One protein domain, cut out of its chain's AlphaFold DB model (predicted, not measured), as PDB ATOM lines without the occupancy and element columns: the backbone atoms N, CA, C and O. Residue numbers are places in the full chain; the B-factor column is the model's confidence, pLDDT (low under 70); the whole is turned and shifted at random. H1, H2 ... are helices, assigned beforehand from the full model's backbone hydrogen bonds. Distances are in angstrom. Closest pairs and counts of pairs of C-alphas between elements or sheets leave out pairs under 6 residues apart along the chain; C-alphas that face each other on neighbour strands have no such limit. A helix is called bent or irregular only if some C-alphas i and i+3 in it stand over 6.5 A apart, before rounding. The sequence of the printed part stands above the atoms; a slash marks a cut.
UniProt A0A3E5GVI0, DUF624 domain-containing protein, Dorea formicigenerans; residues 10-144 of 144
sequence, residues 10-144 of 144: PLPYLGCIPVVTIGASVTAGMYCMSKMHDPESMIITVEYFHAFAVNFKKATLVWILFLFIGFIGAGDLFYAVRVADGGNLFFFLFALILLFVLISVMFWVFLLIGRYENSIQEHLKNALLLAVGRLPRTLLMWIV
ATOM      1  N   PRO A  10      87.299 -76.580  -2.295       78.25
ATOM      2  CA  PRO A  10      86.805 -75.216  -2.489       78.25
ATOM      3  C   PRO A  10      85.760 -75.073  -3.611       78.25
ATOM      4  O   PRO A  10      84.986 -74.118  -3.596       78.25
ATOM      5  N   LEU A  11      85.714 -75.987  -4.589       79.69
ATOM      6  CA  LEU A  11      84.918 -75.801  -5.809       79.69
ATOM      7  C   LEU A  11      83.398 -75.806  -5.571       79.69
ATOM      8  O   LEU A  11      82.736 -74.898  -6.088       79.69
ATOM      9  N   PRO A  12      82.825 -76.728  -4.768       76.62
ATOM     10  CA  PRO A  12      81.407 -76.684  -4.445       76.62
ATOM     11  C   PRO A  12      80.991 -75.393  -3.736       76.62
ATOM     12  O   PRO A  12      79.952 -74.822  -4.056       76.62
ATOM     13  N   TYR A  13      81.816 -74.874  -2.819       78.62
ATOM     14  CA  TYR A  13      81.500 -73.630  -2.108       78.62
ATOM     15  C   TYR A  13      81.429 -72.430  -3.060       78.62
ATOM     16  O   TYR A  13      80.518 -71.611  -2.945       78.62
ATOM     17  N   LEU A  14      82.326 -72.360  -4.049       78.06
ATOM     18  CA  LEU A  14      82.293 -71.324  -5.088       78.06
ATOM     19  C   LEU A  14      81.093 -71.494  -6.032       78.06
ATOM     20  O   LEU A  14      80.440 -70.518  -6.395       78.06
ATOM     21  N   GLY A  15      80.760 -72.735  -6.396       74.62
ATOM     22  CA  GLY A  15      79.592 -73.047  -7.225       74.62
ATOM     23  C   GLY A  15      78.249 -72.775  -6.540       74.62
ATOM     24  O   GLY A  15      77.232 -72.693  -7.223       74.62
ATOM     25  N   CYS A  16      78.235 -72.619  -5.215       81.56
ATOM     26  CA  CYS A  16      77.051 -72.307  -4.412       81.56
ATOM     27  C   CYS A  16      76.824 -70.799  -4.193       81.56
ATOM     28  O   CYS A  16      75.865 -70.450  -3.507       81.56
ATOM     29  N   ILE A  17      77.677 -69.911  -4.733       77.31
ATOM     30  CA  ILE A  17      77.547 -68.452  -4.536       77.31
ATOM     31  C   ILE A  17      76.150 -67.960  -4.965       77.31
ATOM     32  O   ILE A  17      75.483 -67.288  -4.175       77.31
ATOM     33  N   PRO A  18      75.639 -68.321  -6.156       81.81
ATOM     34  CA  PRO A  18      74.214 -68.218  -6.424       81.81
ATOM     35  C   PRO A  18      73.448 -69.343  -5.716       81.81
ATOM     36  O   PRO A  18      73.679 -70.526  -5.959       81.81
ATOM     37  N   VAL A  19      72.432 -68.989  -4.924       79.94
ATOM     38  CA  VAL A  19      71.565 -69.982  -4.257       79.94
ATOM     39  C   VAL A  19      70.942 -70.952  -5.265       79.94
ATOM     40  O   VAL A  19      70.786 -72.132  -4.976       79.94
ATOM     41  N   VAL A  20      70.632 -70.492  -6.479       81.88
ATOM     42  CA  VAL A  20      70.035 -71.326  -7.535       81.88
ATOM     43  C   VAL A  20      70.978 -72.412  -8.065       81.88
ATOM     44  O   VAL A  20      70.502 -73.419  -8.577       81.88
ATOM     45  N   THR A  21      72.296 -72.258  -7.920       88.00
ATOM     46  CA  THR A  21      73.288 -73.196  -8.469       88.00
ATOM     47  C   THR A  21      73.777 -74.226  -7.456       88.00
ATOM     48  O   THR A  21      74.559 -75.104  -7.822       88.00
ATOM     49  N   ILE A  22      73.271 -74.187  -6.217       89.12
ATOM     50  CA  ILE A  22      73.612 -75.149  -5.158       89.12
ATOM     51  C   ILE A  22      73.364 -76.585  -5.630       89.12
ATOM     52  O   ILE A  22      74.252 -77.425  -5.511       89.12
ATOM     53  N   GLY A  23      72.212 -76.869  -6.249       87.50
ATOM     54  CA  GLY A  23      71.913 -78.213  -6.756       87.50
ATOM     55  C   GLY A  23      72.935 -78.719  -7.780       87.50
ATOM     56  O   GLY A  23      73.407 -79.852  -7.680       87.50
ATOM     57  N   ALA A  24      73.316 -77.879  -8.748       90.38
ATOM     58  CA  ALA A  24      74.311 -78.222  -9.769       90.38
ATOM     59  C   ALA A  24      75.719 -78.398  -9.175       90.38
ATOM     60  O   ALA A  24      76.425 -79.342  -9.527       90.38
ATOM     61  N   SER A  25      76.088 -77.530  -8.233       90.94
ATOM     62  CA  SER A  25      77.353 -77.567  -7.492       90.94
ATOM     63  C   SER A  25      77.505 -78.851  -6.667       90.94
ATOM     64  O   SER A  25      78.487 -79.584  -6.805       90.94
ATOM     65  N   VAL A  26      76.480 -79.191  -5.879       89.69
ATOM     66  CA  VAL A  26      76.431 -80.419  -5.071       89.69
ATOM     67  C   VAL A  26      76.480 -81.659  -5.963       89.69
ATOM     68  O   VAL A  26      77.251 -82.578  -5.696       89.69
ATOM     69  N   THR A  27      75.719 -81.666  -7.063       92.19
ATOM     70  CA  THR A  27      75.717 -82.765  -8.043       92.19
ATOM     71  C   THR A  27      77.109 -83.000  -8.635       92.19
ATOM     72  O   THR A  27      77.580 -84.137  -8.681       92.19
ATOM     73  N   ALA A  28      77.795 -81.933  -9.056       89.94
ATOM     74  CA  ALA A  28      79.146 -82.013  -9.606       89.94
ATOM     75  C   ALA A  28      80.167 -82.496  -8.563       89.94
ATOM     76  O   ALA A  28      81.002 -83.348  -8.864       89.94
ATOM     77  N   GLY A  29      80.059 -82.026  -7.316       88.44
ATOM     78  CA  GLY A  29      80.887 -82.506  -6.209       88.44
ATOM     79  C   GLY A  29      80.707 -84.005  -5.945       88.44
ATOM     80  O   GLY A  29      81.690 -84.745  -5.874       88.44
ATOM     81  N   MET A  30      79.457 -84.477  -5.872       87.81
ATOM     82  CA  MET A  30      79.136 -85.897  -5.681       87.81
ATOM     83  C   MET A  30      79.622 -86.771  -6.846       87.81
ATOM     84  O   MET A  30      80.117 -87.880  -6.622       87.81
ATOM     85  N   TYR A  31      79.530 -86.272  -8.081       88.88
ATOM     86  CA  TYR A  31      80.090 -86.940  -9.256       88.88
ATOM     87  C   TYR A  31      81.605 -87.125  -9.127       88.88
ATOM     88  O   TYR A  31      82.089 -88.257  -9.212       88.88
ATOM     89  N   CYS A  32      82.351 -86.059  -8.830       87.00
ATOM     90  CA  CYS A  32      83.802 -86.146  -8.696       87.00
ATOM     91  C   CYS A  32      84.230 -87.043  -7.521       87.00
ATOM     92  O   CYS A  32      85.169 -87.822  -7.661       87.00
ATOM     93  N   MET A  33      83.512 -87.019  -6.388       82.69
ATOM     94  CA  MET A  33      83.757 -87.955  -5.277       82.69
ATOM     95  C   MET A  33      83.586 -89.416  -5.708       82.69
ATOM     96  O   MET A  33      84.361 -90.282  -5.298       82.69
ATOM     97  N   SER A  34      82.598 -89.703  -6.562       80.62
ATOM     98  CA  SER A  34      82.390 -91.060  -7.069       80.62
ATOM     99  C   SER A  34      83.505 -91.536  -8.002       80.62
ATOM    100  O   SER A  34      83.833 -92.719  -7.975       80.62
ATOM    101  N   LYS A  35      84.135 -90.616  -8.742       79.00
ATOM    102  CA  LYS A  35      85.272 -90.892  -9.633       79.00
ATOM    103  C   LYS A  35      86.635 -90.850  -8.950       79.00
ATOM    104  O   LYS A  35      87.626 -91.271  -9.526       79.00
ATOM    105  N   MET A  36      86.709 -90.413  -7.696       76.06
ATOM    106  CA  MET A  36      87.974 -90.254  -6.968       76.06
ATOM    107  C   MET A  36      88.720 -91.574  -6.690       76.06
ATOM    108  O   MET A  36      89.895 -91.561  -6.312       76.06
ATOM    109  N   HIS A  37      88.022 -92.701  -6.833       73.31
ATOM    110  CA  HIS A  37      88.577 -94.046  -6.686       73.31
ATOM    111  C   HIS A  37      89.051 -94.632  -8.023       73.31
ATOM    112  O   HIS A  37      89.724 -95.662  -8.004       73.31
ATOM    113  N   ASP A  38      88.732 -93.992  -9.155       74.88
ATOM    114  CA  ASP A  38      89.161 -94.444 -10.476       74.88
ATOM    115  C   ASP A  38      90.605 -93.997 -10.752       74.88
ATOM    116  O   ASP A  38      90.903 -92.801 -10.700       74.88
ATOM    117  N   PRO A  39      91.520 -94.925 -11.079       65.62
ATOM    118  CA  PRO A  39      92.912 -94.591 -11.371       65.62
ATOM    119  C   PRO A  39      93.085 -93.771 -12.662       65.62
ATOM    120  O   PRO A  39      94.138 -93.160 -12.838       65.62
ATOM    121  N   GLU A  40      92.066 -93.716 -13.528       67.94
ATOM    122  CA  GLU A  40      92.055 -92.934 -14.776       67.94
ATOM    123  C   GLU A  40      91.365 -91.561 -14.659       67.94
ATOM    124  O   GLU A  40      91.186 -90.874 -15.664       67.94
ATOM    125  N   SER A  41      90.965 -91.130 -13.454       63.62
ATOM    126  CA  SER A  41      90.299 -89.830 -13.278       63.62
ATOM    127  C   SER A  41      91.190 -88.681 -13.771       63.62
ATOM    128  O   SER A  41      92.361 -88.592 -13.382       63.62
ATOM    129  N   MET A  42      90.640 -87.790 -14.603       67.44
ATOM    130  CA  MET A  42      91.365 -86.642 -15.155       67.44
ATOM    131  C   MET A  42      91.601 -85.570 -14.070       67.44
ATOM    132  O   MET A  42      91.379 -85.776 -12.875       67.44
ATOM    133  N   ILE A  43      92.043 -84.376 -14.473       79.88
ATOM    134  CA  ILE A  43      92.116 -83.203 -13.604       79.88
ATOM    135  C   ILE A  43      90.718 -82.944 -13.032       79.88
ATOM    136  O   ILE A  43      89.800 -82.515 -13.728       79.88
ATOM    137  N   ILE A  44      90.593 -83.166 -11.730       78.56
ATOM    138  CA  ILE A  44      89.348 -83.099 -10.964       78.56
ATOM    139  C   ILE A  44      88.587 -81.778 -11.163       78.56
ATOM    140  O   ILE A  44      87.360 -81.764 -11.196       78.56
ATOM    141  N   THR A  45      89.298 -80.658 -11.319       79.12
ATOM    142  CA  THR A  45      88.671 -79.350 -11.548       79.12
ATOM    143  C   THR A  45      87.957 -79.283 -12.901       79.12
ATOM    144  O   THR A  45      86.859 -78.737 -12.987       79.12
ATOM    145  N   VAL A  46      88.531 -79.893 -13.943       83.38
ATOM    146  CA  VAL A  46      87.922 -79.991 -15.277       83.38
ATOM    147  C   VAL A  46      86.683 -80.876 -15.218       83.38
ATOM    148  O   VAL A  46      85.635 -80.496 -15.738       83.38
ATOM    149  N   GLU A  47      86.767 -82.015 -14.527       86.12
ATOM    150  CA  GLU A  47      85.617 -82.903 -14.334       86.12
ATOM    151  C   GLU A  47      84.477 -82.220 -13.574       86.12
ATOM    152  O   GLU A  47      83.317 -82.382 -13.948       86.12
ATOM    153  N   TYR A  48      84.800 -81.418 -12.556       88.62
ATOM    154  CA  TYR A  48      83.813 -80.661 -11.796       88.62
ATOM    155  C   TYR A  48      83.058 -79.669 -12.684       88.62
ATOM    156  O   TYR A  48      81.831 -79.703 -12.728       88.62
ATOM    157  N   PHE A  49      83.762 -78.807 -13.429       89.38
ATOM    158  CA  PHE A  49      83.101 -77.818 -14.289       89.38
ATOM    159  C   PHE A  49      82.340 -78.466 -15.447       89.38
ATOM    160  O   PHE A  49      81.266 -77.990 -15.815       89.38
ATOM    161  N   HIS A  50      82.849 -79.576 -15.981       90.62
ATOM    162  CA  HIS A  50      82.133 -80.360 -16.979       90.62
ATOM    163  C   HIS A  50      80.825 -80.930 -16.409       90.62
ATOM    164  O   HIS A  50      79.754 -80.686 -16.963       90.62
ATOM    165  N   ALA A  51      80.885 -81.617 -15.264       90.75
ATOM    166  CA  ALA A  51      79.708 -82.184 -14.609       90.75
ATOM    167  C   ALA A  51      78.711 -81.105 -14.166       90.75
ATOM    168  O   ALA A  51      77.500 -81.306 -14.281       90.75
ATOM    169  N   PHE A  52      79.209 -79.955 -13.707       91.31
ATOM    170  CA  PHE A  52      78.404 -78.790 -13.364       91.31
ATOM    171  C   PHE A  52      77.622 -78.292 -14.580       91.31
ATOM    172  O   PHE A  52      76.408 -78.141 -14.491       91.31
ATOM    173  N   ALA A  53      78.288 -78.090 -15.721       91.44
ATOM    174  CA  ALA A  53      77.656 -77.587 -16.939       91.44
ATOM    175  C   ALA A  53      76.636 -78.578 -17.521       91.44
ATOM    176  O   ALA A  53      75.515 -78.188 -17.850       91.44
ATOM    177  N   VAL A  54      76.992 -79.866 -17.594       93.38
ATOM    178  CA  VAL A  54      76.123 -80.923 -18.141       93.38
ATOM    179  C   VAL A  54      74.859 -81.097 -17.297       93.38
ATOM    180  O   VAL A  54      73.754 -81.203 -17.835       93.38
ATOM    181  N   ASN A  55      74.990 -81.070 -15.968       94.19
ATOM    182  CA  ASN A  55      73.862 -81.297 -15.066       94.19
ATOM    183  C   ASN A  55      73.134 -80.020 -14.645       94.19
ATOM    184  O   ASN A  55      72.088 -80.115 -14.002       94.19
ATOM    185  N   PHE A  56      73.627 -78.840 -15.034       92.75
ATOM    186  CA  PHE A  56      73.145 -77.547 -14.555       92.75
ATOM    187  C   PHE A  56      71.625 -77.415 -14.624       92.75
ATOM    188  O   PHE A  56      70.975 -77.097 -13.632       92.75
ATOM    189  N   LYS A  57      71.042 -77.702 -15.794       91.62
ATOM    190  CA  LYS A  57      69.603 -77.538 -16.027       91.62
ATOM    191  C   LYS A  57      68.776 -78.522 -15.199       91.62
ATOM    192  O   LYS A  57      67.807 -78.111 -14.565       91.62
ATOM    193  N   LYS A  58      69.148 -79.808 -15.191       93.50
ATOM    194  CA  LYS A  58      68.415 -80.853 -14.456       93.50
ATOM    195  C   LYS A  58      68.519 -80.632 -12.945       93.50
ATOM    196  O   LYS A  58      67.499 -80.606 -12.263       93.50
ATOM    197  N   ALA A  59      69.734 -80.424 -12.442       93.88
ATOM    198  CA  ALA A  59      70.003 -80.247 -11.021       93.88
ATOM    199  C   ALA A  59      69.381 -78.956 -10.472       93.88
ATOM    200  O   ALA A  59      68.760 -78.988  -9.413       93.88
ATOM    201  N   THR A  60      69.465 -77.841 -11.204       92.81
ATOM    202  CA  THR A  60      68.849 -76.570 -10.787       92.81
ATOM    203  C   THR A  60      67.322 -76.644 -10.790       92.81
ATOM    204  O   THR A  60      66.687 -76.153  -9.862       92.81
ATOM    205  N   LEU A  61      66.707 -77.300 -11.782       93.88
ATOM    206  CA  LEU A  61      65.250 -77.477 -11.814       93.88
ATOM    207  C   LEU A  61      64.767 -78.287 -10.603       93.88
ATOM    208  O   LEU A  61      63.837 -77.880  -9.911       93.88
ATOM    209  N   VAL A  62      65.442 -79.400 -10.313       95.12
ATOM    210  CA  VAL A  62      65.154 -80.228  -9.136       95.12
ATOM    211  C   VAL A  62      65.386 -79.456  -7.835       95.12
ATOM    212  O   VAL A  62      64.584 -79.557  -6.912       95.12
ATOM    213  N   TRP A  63      66.444 -78.653  -7.759       94.50
ATOM    214  CA  TRP A  63      66.729 -77.810  -6.602       94.50
ATOM    215  C   TRP A  63      65.627 -76.782  -6.341       94.50
ATOM    216  O   TRP A  63      65.156 -76.667  -5.213       94.50
ATOM    217  N   ILE A  64      65.153 -76.093  -7.381       93.62
ATOM    218  CA  ILE A  64      64.040 -75.142  -7.270       93.62
ATOM    219  C   ILE A  64      62.763 -75.852  -6.806       93.62
ATOM    220  O   ILE A  64      62.042 -75.317  -5.966       93.62
ATOM    221  N   LEU A  65      62.502 -77.070  -7.292       94.44
ATOM    222  CA  LEU A  65      61.377 -77.881  -6.823       94.44
ATOM    223  C   LEU A  65      61.488 -78.185  -5.319       94.44
ATOM    224  O   LEU A  65      60.514 -78.005  -4.591       94.44
ATOM    225  N   PHE A  66      62.664 -78.598  -4.837       94.12
ATOM    226  CA  PHE A  66      62.884 -78.840  -3.406       94.12
ATOM    227  C   PHE A  66      62.753 -77.570  -2.567       94.12
ATOM    228  O   PHE A  66      62.134 -77.617  -1.507       94.12
ATOM    229  N   LEU A  67      63.275 -76.434  -3.043       93.12
ATOM    230  CA  LEU A  67      63.108 -75.143  -2.375       93.12
ATOM    231  C   LEU A  67      61.638 -74.739  -2.279       93.12
ATOM    232  O   LEU A  67      61.204 -74.273  -1.232       93.12
ATOM    233  N   PHE A  68      60.863 -74.948  -3.344       94.38
ATOM    234  CA  PHE A  68      59.434 -74.652  -3.353       94.38
ATOM    235  C   PHE A  68      58.663 -75.512  -2.341       94.38
ATOM    236  O   PHE A  68      57.899 -74.981  -1.537       94.38
ATOM    237  N   ILE A  69      58.913 -76.826  -2.318       94.06
ATOM    238  CA  ILE A  69      58.287 -77.741  -1.350       94.06
ATOM    239  C   ILE A  69      58.714 -77.391   0.082       94.06
ATOM    240  O   ILE A  69      57.880 -77.339   0.985       94.06
ATOM    241  N   GLY A  70      60.003 -77.113   0.289       92.25
ATOM    242  CA  GLY A  70      60.546 -76.713   1.585       92.25
ATOM    243  C   GLY A  70      59.962 -75.392   2.087       92.25
ATOM    244  O   GLY A  70      59.670 -75.275   3.272       92.25
ATOM    245  N   PHE A  71      59.734 -74.422   1.197       92.88
ATOM    246  CA  PHE A  71      59.108 -73.144   1.536       92.88
ATOM    247  C   PHE A  71      57.664 -73.321   2.019       92.88
ATOM    248  O   PHE A  71      57.302 -72.769   3.056       92.88
ATOM    249  N   ILE A  72      56.865 -74.132   1.316       91.88
ATOM    250  CA  ILE A  72      55.494 -74.458   1.741       91.88
ATOM    251  C   ILE A  72      55.519 -75.155   3.106       91.88
ATOM    252  O   ILE A  72      54.861 -74.700   4.038       91.88
ATOM    253  N   GLY A  73      56.346 -76.194   3.260       88.94
ATOM    254  CA  GLY A  73      56.449 -76.936   4.520       88.94
ATOM    255  C   GLY A  73      56.932 -76.080   5.698       88.94
ATOM    256  O   GLY A  73      56.472 -76.261   6.824       88.94
ATOM    257  N   ALA A  74      57.823 -75.115   5.454       88.00
ATOM    258  CA  ALA A  74      58.256 -74.158   6.468       88.00
ATOM    259  C   ALA A  74      57.123 -73.206   6.885       88.00
ATOM    260  O   ALA A  74      56.993 -72.904   8.071       88.00
ATOM    261  N   GLY A  75      56.294 -72.761   5.933       87.50
ATOM    262  CA  GLY A  75      55.095 -71.970   6.210       87.50
ATOM    263  C   GLY A  75      54.082 -72.734   7.065       87.50
ATOM    264  O   GLY A  75      53.623 -72.211   8.082       87.50
ATOM    265  N   ASP A  76      53.813 -73.991   6.711       84.25
ATOM    266  CA  ASP A  76      52.911 -74.870   7.464       84.25
ATOM    267  C   ASP A  76      53.418 -75.108   8.892       84.25
ATOM    268  O   ASP A  76      52.663 -74.985   9.858       84.25
ATOM    269  N   LEU A  77      54.719 -75.385   9.049       83.38
ATOM    270  CA  LEU A  77      55.339 -75.571  10.361       83.38
ATOM    271  C   LEU A  77      55.300 -74.283  11.195       83.38
ATOM    272  O   LEU A  77      55.018 -74.333  12.392       83.38
ATOM    273  N   PHE A  78      55.557 -73.126  10.578       85.06
ATOM    274  CA  PHE A  78      55.465 -71.833  11.252       85.06
ATOM    275  C   PHE A  78      54.045 -71.575  11.764       85.06
ATOM    276  O   PHE A  78      53.873 -71.228  12.933       85.06
ATOM    277  N   TYR A  79      53.034 -71.796  10.922       83.31
ATOM    278  CA  TYR A  79      51.631 -71.647  11.300       83.31
ATOM    279  C   TYR A  79      51.252 -72.599  12.444       83.31
ATOM    280  O   TYR A  79      50.710 -72.161  13.460       83.31
ATOM    281  N   ALA A  80      51.611 -73.880  12.324       79.38
ATOM    282  CA  ALA A  80      51.303 -74.903  13.322       79.38
ATOM    283  C   ALA A  80      51.947 -74.632  14.692       79.38
ATOM    284  O   ALA A  80      51.363 -74.968  15.719       79.38
ATOM    285  N   VAL A  81      53.144 -74.036  14.724       77.56
ATOM    286  CA  VAL A  81      53.883 -73.775  15.972       77.56
ATOM    287  C   VAL A  81      53.535 -72.419  16.592       77.56
ATOM    288  O   VAL A  81      53.586 -72.286  17.812       77.56
ATOM    289  N   ARG A  82      53.250 -71.391  15.781       79.06
ATOM    290  CA  ARG A  82      53.142 -69.999  16.257       79.06
ATOM    291  C   ARG A  82      51.736 -69.416  16.240       79.06
ATOM    292  O   ARG A  82      51.526 -68.414  16.914       79.06
ATOM    293  N   VAL A  83      50.826 -69.973  15.446       77.62
ATOM    294  CA  VAL A  83      49.510 -69.365  15.180       77.62
ATOM    295  C   VAL A  83      48.366 -70.276  15.613       77.62
ATOM    296  O   VAL A  83      47.346 -69.777  16.075       77.62
ATOM    297  N   ALA A  84      48.515 -71.594  15.482       74.00
ATOM    298  CA  ALA A  84      47.482 -72.532  15.901       74.00
ATOM    299  C   ALA A  84      47.355 -72.586  17.437       74.00
ATOM    300  O   ALA A  84      48.318 -72.907  18.140       74.00
ATOM    301  N   ASP A  85      46.153 -72.313  17.952       63.69
ATOM    302  CA  ASP A  85      45.822 -72.504  19.364       63.69
ATOM    303  C   ASP A  85      45.828 -74.003  19.697       63.69
ATOM    304  O   ASP A  85      45.037 -74.787  19.172       63.69
ATOM    305  N   GLY A  86      46.752 -74.404  20.573       63.09
ATOM    306  CA  GLY A  86      47.000 -75.803  20.911       63.09
ATOM    307  C   GLY A  86      48.006 -76.439  19.955       63.09
ATOM    308  O   GLY A  86      47.632 -77.042  18.952       63.09
ATOM    309  N   GLY A  87      49.295 -76.334  20.298       65.12
ATOM    310  CA  GLY A  87      50.392 -76.983  19.579       65.12
ATOM    311  C   GLY A  87      50.156 -78.487  19.468       65.12
ATOM    312  O   GLY A  87      50.438 -79.254  20.388       65.12
ATOM    313  N   ASN A  88      49.598 -78.910  18.340       75.75
ATOM    314  CA  ASN A  88      49.232 -80.294  18.128       75.75
ATOM    315  C   ASN A  88      50.500 -81.082  17.786       75.75
ATOM    316  O   ASN A  88      50.973 -81.075  16.645       75.75
ATOM    317  N   LEU A  89      51.052 -81.748  18.805       81.62
ATOM    318  CA  LEU A  89      52.281 -82.540  18.737       81.62
ATOM    319  C   LEU A  89      52.299 -83.487  17.528       81.62
ATOM    320  O   LEU A  89      53.350 -83.688  16.925       81.62
ATOM    321  N   PHE A  90      51.139 -84.020  17.136       83.38
ATOM    322  CA  PHE A  90      51.010 -84.857  15.949       83.38
ATOM    323  C   PHE A  90      51.444 -84.132  14.668       83.38
ATOM    324  O   PHE A  90      52.282 -84.652  13.936       83.38
ATOM    325  N   PHE A  91      50.925 -82.927  14.405       80.81
ATOM    326  CA  PHE A  91      51.274 -82.161  13.202       80.81
ATOM    327  C   PHE A  91      52.734 -81.716  13.210       80.81
ATOM    328  O   PHE A  91      53.384 -81.733  12.168       80.81
ATOM    329  N   PHE A  92      53.271 -81.389  14.387       83.12
ATOM    330  CA  PHE A  92      54.689 -81.082  14.536       83.12
ATOM    331  C   PHE A  92      55.578 -82.285  14.176       83.12
ATOM    332  O   PHE A  92      56.481 -82.164  13.349       83.12
ATOM    333  N   LEU A  93      55.297 -83.462  14.746       87.19
ATOM    334  CA  LEU A  93      56.039 -84.690  14.444       87.19
ATOM    335  C   LEU A  93      55.875 -85.107  12.978       87.19
ATOM    336  O   LEU A  93      56.844 -85.514  12.343       87.19
ATOM    337  N   PHE A  94      54.672 -84.966  12.423       85.88
ATOM    338  CA  PHE A  94      54.401 -85.245  11.018       85.88
ATOM    339  C   PHE A  94      55.226 -84.345  10.088       85.88
ATOM    340  O   PHE A  94      55.889 -84.847   9.182       85.88
ATOM    341  N   ALA A  95      55.263 -83.035  10.349       86.31
ATOM    342  CA  ALA A  95      56.079 -82.092   9.588       86.31
ATOM    343  C   ALA A  95      57.580 -82.409   9.694       86.31
ATOM    344  O   ALA A  95      58.292 -82.362   8.689       86.31
ATOM    345  N   LEU A  96      58.060 -82.799  10.881       87.88
ATOM    346  CA  LEU A  96      59.452 -83.204  11.087       87.88
ATOM    347  C   LEU A  96      59.814 -84.448  10.258       87.88
ATOM    348  O   LEU A  96      60.868 -84.485   9.624       87.88
ATOM    349  N   ILE A  97      58.927 -85.447  10.220       90.69
ATOM    350  CA  ILE A  97      59.105 -86.657   9.405       90.69
ATOM    351  C   ILE A  97      59.120 -86.306   7.914       90.69
ATOM    352  O   ILE A  97      59.983 -86.790   7.182       90.69
ATOM    353  N   LEU A  98      58.210 -85.443   7.450       90.69
ATOM    354  CA  LEU A  98      58.188 -85.004   6.053       90.69
ATOM    355  C   LEU A  98      59.464 -84.255   5.667       90.69
ATOM    356  O   LEU A  98      60.023 -84.523   4.604       90.69
ATOM    357  N   LEU A  99      59.959 -83.371   6.534       90.81
ATOM    358  CA  LEU A  99      61.221 -82.664   6.321       90.81
ATOM    359  C   LEU A  99      62.403 -83.641   6.243       90.81
ATOM    360  O   LEU A  99      63.240 -83.533   5.345       90.81
ATOM    361  N   PHE A 100      62.444 -84.627   7.144       91.81
ATOM    362  CA  PHE A 100      63.455 -85.680   7.127       91.81
ATOM    363  C   PHE A 100      63.429 -86.475   5.814       91.81
ATOM    364  O   PHE A 100      64.474 -86.710   5.202       91.81
ATOM    365  N   VAL A 101      62.244 -86.863   5.338       92.50
ATOM    366  CA  VAL A 101      62.102 -87.559   4.052       92.50
ATOM    367  C   VAL A 101      62.541 -86.655   2.902       92.50
ATOM    368  O   VAL A 101      63.324 -87.094   2.064       92.50
ATOM    369  N   LEU A 102      62.107 -85.392   2.877       93.56
ATOM    370  CA  LEU A 102      62.435 -84.437   1.816       93.56
ATOM    371  C   LEU A 102      63.951 -84.267   1.646       93.56
ATOM    372  O   LEU A 102      64.467 -84.410   0.538       93.56
ATOM    373  N   ILE A 103      64.667 -84.028   2.749       92.94
ATOM    374  CA  ILE A 103      66.127 -83.860   2.749       92.94
ATOM    375  C   ILE A 103      66.822 -85.173   2.364       92.94
ATOM    376  O   ILE A 103      67.751 -85.173   1.555       92.94
ATOM    377  N   SER A 104      66.332 -86.311   2.864       94.44
ATOM    378  CA  SER A 104      66.872 -87.628   2.511       94.44
ATOM    379  C   SER A 104      66.759 -87.919   1.013       94.44
ATOM    380  O   SER A 104      67.715 -88.387   0.395       94.44
ATOM    381  N   VAL A 105      65.607 -87.621   0.407       95.44
ATOM    382  CA  VAL A 105      65.406 -87.766  -1.041       95.44
ATOM    383  C   VAL A 105      66.333 -86.815  -1.788       95.44
ATOM    384  O   VAL A 105      66.977 -87.235  -2.744       95.44
ATOM    385  N   MET A 106      66.465 -85.568  -1.335       93.81
ATOM    386  CA  MET A 106      67.328 -84.571  -1.963       93.81
ATOM    387  C   MET A 106      68.792 -85.035  -2.071       93.81
ATOM    388  O   MET A 106      69.378 -84.926  -3.151       93.81
ATOM    389  N   PHE A 107      69.358 -85.630  -1.012       92.06
ATOM    390  CA  PHE A 107      70.710 -86.207  -1.056       92.06
ATOM    391  C   PHE A 107      70.855 -87.270  -2.149       92.06
ATOM    392  O   PHE A 107      71.788 -87.227  -2.954       92.06
ATOM    393  N   TRP A 108      69.910 -88.211  -2.213       94.81
ATOM    394  CA  TRP A 108      69.947 -89.280  -3.208       94.81
ATOM    395  C   TRP A 108      69.707 -88.766  -4.630       94.81
ATOM    396  O   TRP A 108      70.370 -89.237  -5.552       94.81
ATOM    397  N   VAL A 109      68.802 -87.803  -4.839       95.75
ATOM    398  CA  VAL A 109      68.519 -87.273  -6.182       95.75
ATOM    399  C   VAL A 109      69.767 -86.639  -6.786       95.75
ATOM    400  O   VAL A 109      70.104 -86.964  -7.921       95.75
ATOM    401  N   PHE A 110      70.479 -85.779  -6.052       93.56
ATOM    402  CA  PHE A 110      71.679 -85.128  -6.589       93.56
ATOM    403  C   PHE A 110      72.813 -86.119  -6.859       93.56
ATOM    404  O   PHE A 110      73.478 -86.020  -7.891       93.56
ATOM    405  N   LEU A 111      72.963 -87.147  -6.017       92.19
ATOM    406  CA  LEU A 111      73.891 -88.244  -6.289       92.19
ATOM    407  C   LEU A 111      73.530 -88.981  -7.589       92.19
ATOM    408  O   LEU A 111      74.407 -89.311  -8.387       92.19
ATOM    409  N   LEU A 112      72.240 -89.256  -7.802       94.00
ATOM    410  CA  LEU A 112      71.765 -89.973  -8.982       94.00
ATOM    411  C   LEU A 112      71.892 -89.137 -10.257       94.00
ATOM    412  O   LEU A 112      72.277 -89.703 -11.274       94.00
ATOM    413  N   ILE A 113      71.593 -87.833 -10.217       93.50
ATOM    414  CA  ILE A 113      71.757 -86.929 -11.370       93.50
ATOM    415  C   ILE A 113      73.223 -86.885 -11.799       93.50
ATOM    416  O   ILE A 113      73.513 -86.934 -12.987       93.50
ATOM    417  N   GLY A 114      74.155 -86.844 -10.843       88.50
ATOM    418  CA  GLY A 114      75.581 -86.821 -11.160       88.50
ATOM    419  C   GLY A 114      76.074 -88.128 -11.779       88.50
ATOM    420  O   GLY A 114      77.014 -88.109 -12.563       88.50
ATOM    421  N   ARG A 115      75.456 -89.265 -11.440       88.62
ATOM    422  CA  ARG A 115      75.950 -90.598 -11.820       88.62
ATOM    423  C   ARG A 115      75.261 -91.214 -13.037       88.62
ATOM    424  O   ARG A 115      75.873 -92.041 -13.704       88.62
ATOM    425  N   TYR A 116      73.999 -90.878 -13.289       90.56
ATOM    426  CA  TYR A 116      73.178 -91.567 -14.282       90.56
ATOM    427  C   TYR A 116      72.517 -90.588 -15.248       90.56
ATOM    428  O   TYR A 116      71.976 -89.562 -14.842       90.56
ATOM    429  N   GLU A 117      72.468 -90.955 -16.525       88.44
ATOM    430  CA  GLU A 117      71.726 -90.215 -17.545       88.44
ATOM    431  C   GLU A 117      70.271 -90.685 -17.610       88.44
ATOM    432  O   GLU A 117      69.868 -91.388 -18.528       88.44
ATOM    433  N   ASN A 118      69.468 -90.284 -16.624       91.81
ATOM    434  CA  ASN A 118      68.046 -90.620 -16.581       91.81
ATOM    435  C   ASN A 118      67.159 -89.372 -16.702       91.81
ATOM    436  O   ASN A 118      67.617 -88.214 -16.729       91.81
ATOM    437  N   SER A 119      65.853 -89.613 -16.798       94.50
ATOM    438  CA  SER A 119      64.844 -88.566 -16.676       94.50
ATOM    439  C   SER A 119      64.709 -88.093 -15.221       94.50
ATOM    440  O   SER A 119      64.984 -88.824 -14.268       94.50
ATOM    441  N   ILE A 120      64.233 -86.859 -15.022       93.31
ATOM    442  CA  ILE A 120      64.013 -86.291 -13.676       93.31
ATOM    443  C   ILE A 120      63.046 -87.163 -12.858       93.31
ATOM    444  O   ILE A 120      63.248 -87.363 -11.662       93.31
ATOM    445  N   GLN A 121      62.023 -87.725 -13.508       94.06
ATOM    446  CA  GLN A 121      61.041 -88.589 -12.852       94.06
ATOM    447  C   GLN A 121      61.672 -89.885 -12.333       94.06
ATOM    448  O   GLN A 121      61.368 -90.309 -11.218       94.06
ATOM    449  N   GLU A 122      62.566 -90.503 -13.105       95.62
ATOM    450  CA  GLU A 122      63.295 -91.699 -12.673       95.62
ATOM    451  C   GLU A 122      64.265 -91.382 -11.539       95.62
ATOM    452  O   GLU A 122      64.326 -92.136 -10.571       95.62
ATOM    453  N   HIS A 123      64.969 -90.247 -11.599       95.56
ATOM    454  CA  HIS A 123      65.825 -89.809 -10.497       95.56
ATOM    455  C   HIS A 123      65.036 -89.631  -9.198       95.56
ATOM    456  O   HIS A 123      65.467 -90.133  -8.163       95.56
ATOM    457  N   LEU A 124      63.869 -88.981  -9.245       95.38
ATOM    458  CA  LEU A 124      63.013 -88.781  -8.071       95.38
ATOM    459  C   LEU A 124      62.468 -90.103  -7.518       95.38
ATOM    460  O   LEU A 124      62.548 -90.340  -6.312       95.38
ATOM    461  N   LYS A 125      61.963 -90.991  -8.385       95.75
ATOM    462  CA  LYS A 125      61.470 -92.318  -7.978       95.75
ATOM    463  C   LYS A 125      62.577 -93.150  -7.334       95.75
ATOM    464  O   LYS A 125      62.395 -93.681  -6.241       95.75
ATOM    465  N   ASN A 126      63.740 -93.219  -7.976       95.94
ATOM    466  CA  ASN A 126      64.875 -93.986  -7.476       95.94
ATOM    467  C   ASN A 126      65.430 -93.392  -6.181       95.94
ATOM    468  O   ASN A 126      65.789 -94.136  -5.274       95.94
ATOM    469  N   ALA A 127      65.467 -92.067  -6.060       95.75
ATOM    470  CA  ALA A 127      65.902 -91.419  -4.835       95.75
ATOM    471  C   ALA A 127      64.956 -91.693  -3.666       95.75
ATOM    472  O   ALA A 127      65.432 -91.975  -2.573       95.75
ATOM    473  N   LEU A 128      63.639 -91.677  -3.894       94.75
ATOM    474  CA  LEU A 128      62.660 -92.041  -2.872       94.75
ATOM    475  C   LEU A 128      62.836 -93.497  -2.422       94.75
ATOM    476  O   LEU A 128      62.903 -93.777  -1.224       94.75
ATOM    477  N   LEU A 129      62.993 -94.413  -3.382       95.38
ATOM    478  CA  LEU A 129      63.254 -95.823  -3.102       95.38
ATOM    479  C   LEU A 129      64.559 -96.035  -2.330       95.38
ATOM    480  O   LEU A 129      64.601 -96.867  -1.432       95.38
ATOM    481  N   LEU A 130      65.625 -95.294  -2.643       94.75
ATOM    482  CA  LEU A 130      66.902 -95.403  -1.935       94.75
ATOM    483  C   LEU A 130      66.866 -94.739  -0.557       94.75
ATOM    484  O   LEU A 130      67.431 -95.296   0.382       94.75
ATOM    485  N   ALA A 131      66.173 -93.606  -0.416       93.00
ATOM    486  CA  ALA A 131      66.009 -92.911   0.856       93.00
ATOM    487  C   ALA A 131      65.393 -93.835   1.911       93.00
ATOM    488  O   ALA A 131      65.930 -93.939   3.014       93.00
ATOM    489  N   VAL A 132      64.336 -94.563   1.532       90.12
ATOM    490  CA  VAL A 132      63.621 -95.502   2.410       90.12
ATOM    491  C   VAL A 132      64.250 -96.900   2.404       90.12
ATOM    492  O   VAL A 132      64.358 -97.542   3.439       90.12
ATOM    493  N   GLY A 133      64.703 -97.396   1.254       90.56
ATOM    494  CA  GLY A 133      65.244 -98.753   1.116       90.56
ATOM    495  C   GLY A 133      66.661 -98.921   1.666       90.56
ATOM    496  O   GLY A 133      67.089-100.041   1.935       90.56
ATOM    497  N   ARG A 134      67.413 -97.827   1.846       92.62
ATOM    498  CA  ARG A 134      68.777 -97.839   2.394       92.62
ATOM    499  C   ARG A 134      68.910 -96.967   3.641       92.62
ATOM    500  O   ARG A 134      69.890 -96.232   3.758       92.62
ATOM    501  N   LEU A 135      67.979 -97.099   4.593       89.50
ATOM    502  CA  LEU A 135      67.965 -96.318   5.843       89.50
ATOM    503  C   LEU A 135      69.328 -96.201   6.543       89.50
ATOM    504  O   LEU A 135      69.688 -95.075   6.861       89.50
ATOM    505  N   PRO A 136      70.140 -97.265   6.729       90.69
ATOM    506  CA  PRO A 136      71.434 -97.112   7.397       90.69
ATOM    507  C   PRO A 136      72.367 -96.142   6.664       90.69
ATOM    508  O   PRO A 136      73.030 -95.324   7.289       90.69
ATOM    509  N   ARG A 137      72.387 -96.187   5.324       89.75
ATOM    510  CA  ARG A 137      73.189 -95.254   4.519       89.75
ATOM    511  C   ARG A 137      72.580 -93.862   4.502       89.75
ATOM    512  O   ARG A 137      73.324 -92.896   4.574       89.75
ATOM    513  N   THR A 138      71.255 -93.761   4.433       91.44
ATOM    514  CA  THR A 138      70.557 -92.478   4.530       91.44
ATOM    515  C   THR A 138      70.888 -91.791   5.851       91.44
ATOM    516  O   THR A 138      71.310 -90.647   5.830       91.44
ATOM    517  N   LEU A 139      70.807 -92.498   6.980       91.94
ATOM    518  CA  LEU A 139      71.154 -91.968   8.300       91.94
ATOM    519  C   LEU A 139      72.628 -91.560   8.404       91.94
ATOM    520  O   LEU A 139      72.923 -90.525   8.987       91.94
ATOM    521  N   LEU A 140      73.550 -92.316   7.798       91.00
ATOM    522  CA  LEU A 140      74.959 -91.908   7.739       91.00
ATOM    523  C   LEU A 140      75.145 -90.572   7.005       91.00
ATOM    524  O   LEU A 140      75.939 -89.758   7.456       91.00
ATOM    525  N   MET A 141      74.390 -90.311   5.930       88.31
ATOM    526  CA  MET A 141      74.442 -89.024   5.217       88.31
ATOM    527  C   MET A 141      73.913 -87.841   6.038       88.31
ATOM    528  O   MET A 141      74.179 -86.704   5.680       88.31
ATOM    529  N   TRP A 142      73.161 -88.084   7.115       87.62
ATOM    530  CA  TRP A 142      72.728 -87.030   8.037       87.62
ATOM    531  C   TRP A 142      73.775 -86.690   9.103       87.62
ATOM    532  O   TRP A 142      73.689 -85.630   9.717       87.62
ATOM    533  N   ILE A 143      74.710 -87.603   9.370       87.56
ATOM    534  CA  ILE A 143      75.715 -87.468  10.433       87.56
ATOM    535  C   ILE A 143      77.020 -86.864   9.894       87.56
ATOM    536  O   ILE A 143      77.741 -86.211  10.648       87.56
ATOM    537  N   VAL A 144      77.328 -87.116   8.618       70.62
ATOM    538  CA  VAL A 144      78.534 -86.649   7.909       70.62
ATOM    539  C   VAL A 144      78.273 -85.307   7.242       70.62
ATOM    540  O   VAL A 144      79.137 -84.416   7.395       70.62
TER     541      VAL A 144
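AT A GLANCE: This is residues 10 to 144 of the 144 residues of the protein "DUF624 domain-containing protein" of Dorea formicigenerans (UniProt A0A3E5GVI0). A long helical hairpin, H3b and H4 side by side, makes much of the length; at its end away from the turn, H2 crosses both, and H1 and the arm H3a pack on H2. H5 crosses H4, and H6 turns off at a corner after H5. The printed part has 135 residues with six named helices, H1 to H6 in order, and no named strand: all helix. It is elongated, 60 by 31 by 27 A, and only just compact, close to loose, with a radius of gyration of the C-alphas of 16.9 A.

IN THESE COORDINATES: Find C-alpha 10 at (86.805, -75.216, -2.489), where H1, residues 10 to 15, begins. H2, residues 19 to 35, is 25.6 A long and irregular: C-alphas 20 and 23 are 7.2 A apart. H3, residues 44 to 82, was assigned as one helix by its hydrogen bonds but is bent, with C-alphas 54 and 57 7.6 A apart; its arms are H3a, residues 44 to 54, 15.2 A, and H3b, residues 57 to 82, 37.0 A. H4, residues 89 to 115, runs 39.5 A from (52.281, -82.540, 18.737). H5 is residues 120 to 133, 19.4 A; H6, residues 135 to 143, ends at (75.715, -87.468, 10.433).

HOW THE PARTS SIT: Start at the hubs, H2 and H4, touching three helices each. H2 touches H4 at a steep tilt of 57 degrees, closest at C-alphas 31 and 114, 4.9 A. H2 touches H3a, C-alphas 28 and 52 being closest at 5.0 A, and H3b, closest at C-alphas 24 and 59, 4.9 A. H1 and H2 form a hairpin, closest at C-alphas 15 and 25, 5.1 A. H3b and H4 form a hairpin at a shallow tilt of 10 degrees, opposite ways, closest at C-alphas 77 and 95, 6.6 A. H4 touches H5 with residues 101 to 113 alone, closest at C-alphas 108 and 127, 4.9 A. H5 and H6 only just touch, only at the corner, with 3 pairs of C-alphas within 8 A, closest at C-alphas 131 and 138, 5.9 A. Helix packing is mostly crossed, with most touching helices steeply tilted. H1 and H6 are apart. O i to N i+4 pairs are within hydrogen-bond range throughout H1, H3a, H3b, H4, H5 and H6, and in 11 of 13 in H2.

THE WHOLE: The C-alphas farthest apart, those of Glu 40 and Asp 85, are 61.0 A apart. The printed part has no cut, and no link between helices is long. Look for pLDDT under 70 at residues 39 to 42 and 85 to 87.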